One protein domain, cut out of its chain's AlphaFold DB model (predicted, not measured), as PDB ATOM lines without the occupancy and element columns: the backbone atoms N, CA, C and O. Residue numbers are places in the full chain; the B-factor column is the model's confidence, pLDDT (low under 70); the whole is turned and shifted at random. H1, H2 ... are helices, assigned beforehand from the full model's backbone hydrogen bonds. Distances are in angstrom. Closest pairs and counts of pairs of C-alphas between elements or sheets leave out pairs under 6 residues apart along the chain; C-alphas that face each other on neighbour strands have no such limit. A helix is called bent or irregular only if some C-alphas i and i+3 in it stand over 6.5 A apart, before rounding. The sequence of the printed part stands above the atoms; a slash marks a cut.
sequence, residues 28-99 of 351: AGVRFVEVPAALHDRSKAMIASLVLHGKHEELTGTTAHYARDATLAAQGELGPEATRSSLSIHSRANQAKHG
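AT A GLANCE: This is residues 28 to 99 of the 351 residues of the protein "Hypothetical protein" of Brandtodinium nutricula (UniProt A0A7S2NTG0). Two long helices, H1 and H3, lie side by side and run opposite ways, and short H2 packs on both. Residues 28 to 36, in no named helix, lead into H1. The 72 printed residues, with helices H1, H2, H3 in chain order and no named strand, are all helix in class. The whole is only just compact, close to loose: radius of gyration of the C-alphas 13.1 A, spans 39 by 31 by 21 A.

IN THESE COORDINATES: Find C-alpha 37 at (-13.236, -101.971, 51.744); from there H1, residues 37 to 60, runs 35.7 A, with a kink of 25 degrees near residue 44. H3, residues 75 to 98, runs 26.0 A to C-alpha 98 at (-14.638, -84.409, 48.215), with a kink of 83 degrees near residue 82. Both are irregular: C-alphas 38 and 41 are 7.7 A apart, C-alphas 77 and 80 9.3 A. H2 is residues 67 to 73.

HOW THE PARTS SIT: H1 touches H3 at a shallow tilt of 30 degrees; see their closest C-alphas, Met 46 and Ala 93, 4.8 A apart. H2 touches H1 at residues 49 to 60 alone, closest C-alphas His 53 and Ala 67, 5.0 A. H2 and H3, touching at residues 83 to 90 of H3 alone, form a hairpin, closest C-alphas Arg 68 and Leu 87, 6.5 A. O i to N i+4 pairs are within hydrogen-bond range throughout H2, in 18 of 20 in H1 and 17 of 20 in H3.

THE WHOLE: The farthest C-alphas, Pro 36 and Gly 76, are 38.8 A apart. The printed part has no cut, no link is long, and no printed residue is under 70.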
ATOM      1  N   ALA A  28       9.680-105.553  43.984       92.19
ATOM      2  CA  ALA A  28      10.642-104.521  44.354       92.19
ATOM      3  C   ALA A  28       9.993-103.128  44.237       92.19
ATOM      4  O   ALA A  28       9.259-102.860  43.288       92.19
ATOM      5  N   GLY A  29      10.207-102.268  45.236       90.06
ATOM      6  CA  GLY A  29       9.696-100.892  45.243       90.06
ATOM      7  C   GLY A  29       8.200-100.713  45.540       90.06
ATOM      8  O   GLY A  29       7.755 -99.575  45.631       90.06
ATOM      9  N   VAL A  30       7.412-101.779  45.740       90.25
ATOM     10  CA  VAL A  30       5.983-101.645  46.100       90.25
ATOM     11  C   VAL A  30       5.726-102.044  47.548       90.25
ATOM     12  O   VAL A  30       6.372-102.940  48.089       90.25
ATOM     13  N   ARG A  31       4.740-101.414  48.187       88.62
ATOM     14  CA  ARG A  31       4.265-101.737  49.541       88.62
ATOM     15  C   ARG A  31       2.748-101.944  49.503       88.62
ATOM     16  O   ARG A  31       2.069-101.338  48.680       88.62
ATOM     17  N   PHE A  32       2.233-102.820  50.363       87.62
ATOM     18  CA  PHE A  32       0.792-103.012  50.521       87.62
ATOM     19  C   PHE A  32       0.263-102.034  51.566       87.62
ATOM     20  O   PHE A  32       0.889-101.850  52.607       87.62
ATOM     21  N   VAL A  33      -0.882-101.419  51.274       89.69
ATOM     22  CA  VAL A  33      -1.615-100.568  52.213       89.69
ATOM     23  C   VAL A  33      -2.966-101.218  52.444       89.69
ATOM     24  O   VAL A  33      -3.721-101.438  51.495       89.69
ATOM     25  N   GLU A  34      -3.260-101.542  53.697       91.25
ATOM     26  CA  GLU A  34      -4.582-102.010  54.090       91.25
ATOM     27  C   GLU A  34      -5.517-100.808  54.208       91.25
ATOM     28  O   GLU A  34      -5.221 -99.828  54.891       91.25
ATOM     29  N   VAL A  35      -6.645-100.871  53.509       93.44
ATOM     30  CA  VAL A  35      -7.678 -99.835  53.538       93.44
ATOM     31  C   VAL A  35      -9.031-100.495  53.784       93.44
ATOM     32  O   VAL A  35      -9.267-101.588  53.260       93.44
ATOM     33  N   PRO A  36      -9.947 -99.858  54.540       95.19
ATOM     34  CA  PRO A  36     -11.324-100.321  54.631       95.19
ATOM     35  C   PRO A  36     -11.908-100.540  53.235       95.19
ATOM     36  O   PRO A  36     -11.690 -99.724  52.337       95.19
ATOM     37  N   ALA A  37     -12.687-101.609  53.054       90.31
ATOM     38  CA  ALA A  37     -13.236-101.971  51.744       90.31
ATOM     39  C   ALA A  37     -14.011-100.811  51.087       90.31
ATOM     40  O   ALA A  37     -13.897-100.592  49.884       90.31
ATOM     41  N   ALA A  38     -14.725-100.011  51.887       89.38
ATOM     42  CA  ALA A  38     -15.463 -98.831  51.429       89.38
ATOM     43  C   ALA A  38     -14.578 -97.717  50.830       89.38
ATOM     44  O   ALA A  38     -15.069 -96.867  50.090       89.38
ATOM     45  N   LEU A  39     -13.279 -97.703  51.138       93.69
ATOM     46  CA  LEU A  39     -12.321 -96.710  50.651       93.69
ATOM     47  C   LEU A  39     -11.437 -97.232  49.514       93.69
ATOM     48  O   LEU A  39     -10.671 -96.449  48.960       93.69
ATOM     49  N   HIS A  40     -11.544 -98.509  49.136       93.38
ATOM     50  CA  HIS A  40     -10.662 -99.139  48.150       93.38
ATOM     51  C   HIS A  40     -10.561 -98.341  46.837       93.38
ATOM     52  O   HIS A  40      -9.468 -97.936  46.432       93.38
ATOM     53  N   ASP A  41     -11.696 -98.044  46.201       92.88
ATOM     54  CA  ASP A  41     -11.710 -97.375  44.894       92.88
ATOM     55  C   ASP A  41     -11.264 -95.908  44.984       92.88
ATOM     56  O   ASP A  41     -10.568 -95.408  44.095       92.88
ATOM     57  N   ARG A  42     -11.586 -95.238  46.098       94.38
ATOM     58  CA  ARG A  42     -11.143 -93.862  46.381       94.38
ATOM     59  C   ARG A  42      -9.626 -93.809  46.540       94.38
ATOM     60  O   ARG A  42      -8.971 -93.009  45.876       94.38
ATOM     61  N   SER A  43      -9.062 -94.701  47.351       95.12
ATOM     62  CA  SER A  43      -7.616 -94.817  47.552       95.12
ATOM     63  C   SER A  43      -6.892 -95.107  46.241       95.12
ATOM     64  O   SER A  43      -5.884 -94.469  45.947       95.12
ATOM     65  N   LYS A  44      -7.442 -95.983  45.391       95.75
ATOM     66  CA  LYS A  44      -6.875 -96.274  44.067       95.75
ATOM     67  C   LYS A  44      -6.839 -95.039  43.161       95.75
ATOM     68  O   LYS A  44      -5.832 -94.809  42.494       95.75
ATOM     69  N   ALA A  45      -7.904 -94.235  43.138       95.88
ATOM     70  CA  ALA A  45      -7.943 -92.999  42.356       95.88
ATOM     71  C   ALA A  45      -6.922 -91.964  42.855       95.88
ATOM     72  O   ALA A  45      -6.202 -91.381  42.044       95.88
ATOM     73  N   MET A  46      -6.815 -91.778  44.174       97.06
ATOM     74  CA  MET A  46      -5.852 -90.847  44.769       97.06
ATOM     75  C   MET A  46      -4.402 -91.268  44.510       97.06
ATOM     76  O   MET A  46      -3.596 -90.444  44.089       97.06
ATOM     77  N   ILE A  47      -4.074 -92.552  44.692       97.31
ATOM     78  CA  ILE A  47      -2.722 -93.073  44.437       97.31
ATOM     79  C   ILE A  47      -2.346 -92.895  42.962       97.31
ATOM     80  O   ILE A  47      -1.244 -92.442  42.670       97.31
ATOM     81  N   ALA A  48      -3.263 -93.180  42.030       97.12
ATOM     82  CA  ALA A  48      -3.014 -92.968  40.603       97.12
ATOM     83  C   ALA A  48      -2.692 -91.497  40.284       97.12
ATOM     84  O   ALA A  48      -1.756 -91.221  39.537       97.12
ATOM     85  N   SER A  49      -3.422 -90.559  40.894       98.06
ATOM     86  CA  SER A  49      -3.155 -89.124  40.759       98.06
ATOM     87  C   SER A  49      -1.789 -88.726  41.320       98.06
ATOM     88  O   SER A  49      -1.100 -87.932  40.693       98.06
ATOM     89  N   LEU A  50      -1.380 -89.261  42.476       98.12
ATOM     90  CA  LEU A  50      -0.071 -88.960  43.072       98.12
ATOM     91  C   LEU A  50       1.090 -89.495  42.227       98.12
ATOM     92  O   LEU A  50       2.088 -88.803  42.059       98.12
ATOM     93  N   VAL A  51       0.946 -90.695  41.660       97.69
ATOM     94  CA  VAL A  51       1.957 -91.269  40.758       97.69
ATOM     95  C   VAL A  51       2.122 -90.410  39.506       97.69
ATOM     96  O   VAL A  51       3.250 -90.150  39.104       97.69
ATOM     97  N   LEU A  52       1.022 -89.956  38.893       98.38
ATOM     98  CA  LEU A  52       1.104 -89.065  37.731       98.38
ATOM     99  C   LEU A  52       1.684 -87.701  38.083       98.38
ATOM    100  O   LEU A  52       2.487 -87.185  37.319       98.38
ATOM    101  N   HIS A  53       1.331 -87.157  39.249       98.56
ATOM    102  CA  HIS A  53       1.887 -85.894  39.714       98.56
ATOM    103  C   HIS A  53       3.420 -85.952  39.762       98.56
ATOM    104  O   HIS A  53       4.067 -85.181  39.061       98.56
ATOM    105  N   GLY A  54       3.984 -86.931  40.480       98.00
ATOM    106  CA  GLY A  54       5.438 -87.077  40.585       98.00
ATOM    107  C   GLY A  54       6.117 -87.327  39.236       98.00
ATOM    108  O   GLY A  54       7.200 -86.809  38.996       98.00
ATOM    109  N   LYS A  55       5.465 -88.053  38.316       98.31
ATOM    110  CA  LYS A  55       5.983 -88.244  36.951       98.31
ATOM    111  C   LYS A  55       6.037 -86.950  36.146       98.31
ATOM    112  O   LYS A  55       6.976 -86.759  35.388       98.31
ATOM    113  N   HIS A  56       5.033 -86.084  36.264       98.56
ATOM    114  CA  HIS A  56       5.032 -84.804  35.554       98.56
ATOM    115  C   HIS A  56       6.049 -83.823  36.156       98.56
ATOM    116  O   HIS A  56       6.686 -83.079  35.415       98.56
ATOM    117  N   GLU A  57       6.243 -83.851  37.478       98.38
ATOM    118  CA  GLU A  57       7.317 -83.094  38.137       98.38
ATOM    119  C   GLU A  57       8.704 -83.587  37.699       98.38
ATOM    120  O   GLU A  57       9.576 -82.777  37.407       98.38
ATOM    121  N   GLU A  58       8.903 -84.906  37.594       98.06
ATOM    122  CA  GLU A  58      10.144 -85.503  37.081       98.06
ATOM    123  C   GLU A  58      10.401 -85.107  35.622       98.06
ATOM    124  O   GLU A  58      11.524 -84.752  35.276       98.06
ATOM    125  N   LEU A  59       9.355 -85.116  34.790       98.12
ATOM    126  CA  LEU A  59       9.439 -84.762  33.375       98.12
ATOM    127  C   LEU A  59       9.830 -83.289  33.174       98.12
ATOM    128  O   LEU A  59      10.724 -82.978  32.403       98.12
ATOM    129  N   THR A  60       9.194 -82.386  33.922       98.06
ATOM    130  CA  THR A  60       9.403 -80.932  33.791       98.06
ATOM    131  C   THR A  60      10.569 -80.394  34.618       98.06
ATOM    132  O   THR A  60      10.921 -79.219  34.502       98.06
ATOM    133  N   GLY A  61      11.120 -81.200  35.531       97.75
ATOM    134  CA  GLY A  61      12.112 -80.767  36.517       97.75
ATOM    135  C   GLY A  61      11.603 -79.717  37.514       97.75
ATOM    136  O   GLY A  61      12.404 -79.141  38.250       97.75
ATOM    137  N   THR A  62      10.293 -79.442  37.549       97.31
ATOM    138  CA  THR A  62       9.689 -78.398  38.385       97.31
ATOM    139  C   THR A  62       8.705 -79.011  39.369       97.31
ATOM    140  O   THR A  62       7.812 -79.765  38.991       97.31
ATOM    141  N   THR A  63       8.833 -78.654  40.646       98.25
ATOM    142  CA  THR A  63       7.875 -79.060  41.681       98.25
ATOM    143  C   THR A  63       6.624 -78.192  41.624       98.25
ATOM    144  O   THR A  63       6.735 -76.962  41.647       98.25
ATOM    145  N   ALA A  64       5.440 -78.798  41.630       97.50
ATOM    146  CA  ALA A  64       4.165 -78.094  41.629       97.50
ATOM    147  C   ALA A  64       3.365 -78.399  42.899       97.50
ATOM    148  O   ALA A  64       3.360 -79.507  43.431       97.50
ATOM    149  N   HIS A  65       2.625 -77.408  43.394       97.19
ATOM    150  CA  HIS A  65       1.766 -77.643  44.554       97.19
ATOM    151  C   HIS A  65       0.525 -78.475  44.191       97.19
ATOM    152  O   HIS A  65       0.036 -79.272  44.997       97.19
ATOM    153  N   TYR A  66       0.025 -78.313  42.963       97.94
ATOM    154  CA  TYR A  66      -1.172 -78.978  42.471       97.94
ATOM    155  C   TYR A  66      -0.859 -79.884  41.279       97.94
ATOM    156  O   TYR A  66      -0.204 -79.484  40.322       97.94
ATOM    157  N   ALA A  67      -1.438 -81.087  41.281       98.00
ATOM    158  CA  ALA A  67      -1.220 -82.068  40.215       98.00
ATOM    159  C   ALA A  67      -1.730 -81.603  38.836       98.00
ATOM    160  O   ALA A  67      -1.199 -81.995  37.795       98.00
ATOM    161  N   ARG A  68      -2.757 -80.740  38.826       98.31
ATOM    162  CA  ARG A  68      -3.237 -80.084  37.604       98.31
ATOM    163  C   ARG A  68      -2.154 -79.187  37.007       98.31
ATOM    164  O   ARG A  68      -1.927 -79.267  35.806       98.31
ATOM    165  N   ASP A  69      -1.478 -78.409  37.840       98.50
ATOM    166  CA  ASP A  69      -0.447 -77.469  37.403       98.50
ATOM    167  C   ASP A  69       0.780 -78.218  36.890       98.50
ATOM    168  O   ASP A  69       1.270 -77.895  35.814       98.50
ATOM    169  N   ALA A  70       1.194 -79.300  37.566       98.44
ATOM    170  CA  ALA A  70       2.247 -80.183  37.057       98.44
ATOM    171  C   ALA A  70       1.907 -80.755  35.672       98.44
ATOM    172  O   ALA A  70       2.753 -80.812  34.789       98.44
ATOM    173  N   THR A  71       0.648 -81.155  35.462       98.56
ATOM    174  CA  THR A  71       0.198 -81.681  34.163       98.56
ATOM    175  C   THR A  71       0.224 -80.611  33.073       98.56
ATOM    176  O   THR A  71       0.603 -80.911  31.946       98.56
ATOM    177  N   LEU A  72      -0.177 -79.377  33.392       98.25
ATOM    178  CA  LEU A  72      -0.155 -78.265  32.438       98.25
ATOM    179  C   LEU A  72       1.278 -77.835  32.110       98.25
ATOM    180  O   LEU A  72       1.577 -77.588  30.948       98.25
ATOM    181  N   ALA A  73       2.177 -77.831  33.095       98.06
ATOM    182  CA  ALA A  73       3.601 -77.601  32.867       98.06
ATOM    183  C   ALA A  73       4.211 -78.680  31.951       98.06
ATOM    184  O   ALA A  73       5.002 -78.372  31.067       98.06
ATOM    185  N   ALA A  74       3.785 -79.938  32.108       98.50
ATOM    186  CA  ALA A  74       4.232 -81.075  31.302       98.50
ATOM    187  C   ALA A  74       3.549 -81.188  29.923       98.50
ATOM    188  O   ALA A  74       3.850 -82.108  29.161       98.50
ATOM    189  N   GLN A  75       2.615 -80.293  29.581       98.25
ATOM    190  CA  GLN A  75       1.766 -80.431  28.392       98.25
ATOM    191  C   GLN A  75       2.568 -80.475  27.081       98.25
ATOM    192  O   GLN A  75       2.191 -81.216  26.168       98.25
ATOM    193  N   GLY A  76       3.664 -79.712  26.995       98.00
ATOM    194  CA  GLY A  76       4.536 -79.678  25.815       98.00
ATOM    195  C   GLY A  76       5.210 -81.021  25.518       98.00
ATOM    196  O   GLY A  76       5.373 -81.375  24.356       98.00
ATOM    197  N   GLU A  77       5.525 -81.797  26.556       98.25
ATOM    198  CA  GLU A  77       6.193 -83.098  26.429       98.25
ATOM    199  C   GLU A  77       5.207 -84.275  26.367       98.25
ATOM    200  O   GLU A  77       5.461 -85.274  25.697       98.25
ATOM    201  N   LEU A  78       4.055 -84.167  27.037       97.38
ATOM    202  CA  LEU A  78       3.031 -85.219  27.074       97.38
ATOM    203  C   LEU A  78       2.203 -85.309  25.785       97.38
ATOM    204  O   LEU A  78       1.700 -86.380  25.437       97.38
ATOM    205  N   GLY A  79       1.984 -84.179  25.112       97.62
ATOM    206  CA  GLY A  79       1.019 -84.069  24.023       97.62
ATOM    207  C   GLY A  79      -0.447 -84.003  24.497       97.62
ATOM    208  O   GLY A  79      -0.772 -84.208  25.675       97.62
ATOM    209  N   PRO A  80      -1.388 -83.694  23.586       96.88
ATOM    210  CA  PRO A  80      -2.752 -83.293  23.946       96.88
ATOM    211  C   PRO A  80      -3.643 -84.441  24.446       96.88
ATOM    212  O   PRO A  80      -4.569 -84.217  25.228       96.88
ATOM    213  N   GLU A  81      -3.418 -85.676  23.999       97.69
ATOM    214  CA  GLU A  81      -4.199 -86.836  24.446       97.69
ATOM    215  C   GLU A  81      -3.809 -87.270  25.863       97.69
ATOM    216  O   GLU A  81      -4.675 -87.384  26.736       97.69
ATOM    217  N   ALA A  82      -2.507 -87.422  26.122       97.69
ATOM    218  CA  ALA A  82      -1.999 -87.778  27.442       97.69
ATOM    219  C   ALA A  82      -2.335 -86.700  28.482       97.69
ATOM    220  O   ALA A  82      -2.798 -87.031  29.571       97.69
ATOM    221  N   THR A  83      -2.232 -85.418  28.112       98.25
ATOM    222  CA  THR A  83      -2.654 -84.295  28.966       98.25
ATOM    223  C   THR A  83      -4.123 -84.429  29.382       98.25
ATOM    224  O   THR A  83      -4.445 -84.361  30.570       98.25
ATOM    225  N   ARG A  84      -5.035 -84.693  28.434       97.62
ATOM    226  CA  ARG A  84      -6.466 -84.891  28.734       97.62
ATOM    227  C   ARG A  84      -6.707 -86.096  29.644       97.62
ATOM    228  O   ARG A  84      -7.493 -85.997  30.588       97.62
ATOM    229  N   SER A  85      -6.028 -87.212  29.385       97.69
ATOM    230  CA  SER A  85      -6.121 -88.427  30.202       97.69
ATOM    231  C   SER A  85      -5.660 -88.179  31.646       97.69
ATOM    232  O   SER A  85      -6.386 -88.480  32.597       97.69
ATOM    233  N   SER A  86      -4.511 -87.522  31.820       98.19
ATOM    234  CA  SER A  86      -3.975 -87.135  33.127       98.19
ATOM    235  C   SER A  86      -4.919 -86.206  33.893       98.19
ATOM    236  O   SER A  86      -5.244 -86.467  35.055       98.19
ATOM    237  N   LEU A  87      -5.454 -85.173  33.233       98.00
ATOM    238  CA  LEU A  87      -6.434 -84.266  33.840       98.00
ATOM    239  C   LEU A  87      -7.712 -84.998  34.282       98.00
ATOM    240  O   LEU A  87      -8.256 -84.692  35.346       98.00
ATOM    241  N   SER A  88      -8.167 -85.997  33.520       97.00
ATOM    242  CA  SER A  88      -9.304 -86.843  33.906       97.00
ATOM    243  C   SER A  88      -9.020 -87.639  35.187       97.00
ATOM    244  O   SER A  88      -9.851 -87.687  36.100       97.00
ATOM    245  N   ILE A  89      -7.812 -88.195  35.323       97.81
ATOM    246  CA  ILE A  89      -7.394 -88.929  36.525       97.81
ATOM    247  C   ILE A  89      -7.346 -88.005  37.750       97.81
ATOM    248  O   ILE A  89      -7.856 -88.379  38.812       97.81
ATOM    249  N   HIS A  90      -6.808 -86.790  37.607       97.69
ATOM    250  CA  HIS A  90      -6.795 -85.794  38.682       97.69
ATOM    251  C   HIS A  90      -8.208 -85.353  39.079       97.69
ATOM    252  O   HIS A  90      -8.516 -85.271  40.268       97.69
ATOM    253  N   SER A  91      -9.099 -85.149  38.105       95.94
ATOM    254  CA  SER A  91     -10.510 -84.844  38.362       95.94
ATOM    255  C   SER A  91     -11.188 -85.956  39.174       95.94
ATOM    256  O   SER A  91     -11.811 -85.683  40.205       95.94
ATOM    257  N   ARG A  92     -10.972 -87.226  38.799       94.56
ATOM    258  CA  ARG A  92     -11.496 -88.391  39.528       94.56
ATOM    259  C   ARG A  92     -10.964 -88.471  40.961       94.56
ATOM    260  O   ARG A  92     -11.714 -88.802  41.879       94.56
ATOM    261  N   ALA A  93      -9.684 -88.172  41.171       96.25
ATOM    262  CA  ALA A  93      -9.095 -88.120  42.506       96.25
ATOM    263  C   ALA A  93      -9.682 -86.979  43.351       96.25
ATOM    264  O   ALA A  93      -9.969 -87.179  44.531       96.25
ATOM    265  N   ASN A  94      -9.941 -85.815  42.750       95.81
ATOM    266  CA  ASN A  94     -10.580 -84.696  43.438       95.81
ATOM    267  C   ASN A  94     -12.022 -85.040  43.849       95.81
ATOM    268  O   ASN A  94     -12.414 -84.839  44.998       95.81
ATOM    269  N   GLN A  95     -12.786 -85.675  42.956       94.12
ATOM    270  CA  GLN A  95     -14.112 -86.208  43.280       94.12
ATOM    271  C   GLN A  95     -14.043 -87.239  44.418       94.12
ATOM    272  O   GLN A  95     -14.873 -87.220  45.331       94.12
ATOM    273  N   ALA A  96     -13.023 -88.107  44.408       93.56
ATOM    274  CA  ALA A  96     -12.796 -89.083  45.468       93.56
ATOM    275  C   ALA A  96     -12.460 -88.412  46.803       93.56
ATOM    276  O   ALA A  96     -12.889 -88.913  47.837       93.56
ATOM    277  N   LYS A  97     -11.744 -87.285  46.816       93.50
ATOM    278  CA  LYS A  97     -11.443 -86.522  48.036       93.50
ATOM    279  C   LYS A  97     -12.702 -85.884  48.622       93.50
ATOM    280  O   LYS A  97     -12.973 -86.062  49.806       93.50
ATOM    281  N   HIS A  98     -13.495 -85.223  47.785       94.06
ATOM    282  CA  HIS A  98     -14.638 -84.409  48.215       94.06
ATOM    283  C   HIS A  98     -15.967 -85.173  48.332       94.06
ATOM    284  O   HIS A  98     -17.000 -84.569  48.585       94.06
ATOM    285  N   GLY A  99     -15.954 -86.503  48.192       74.25
ATOM    286  CA  GLY A  99     -17.137 -87.336  48.440       74.25
ATOM    287  C   GLY A  99     -18.177 -87.316  47.317       74.25
ATOM    288  O   GLY A  99     -19.293 -87.776  47.518       74.25
TER     289      GLY A  99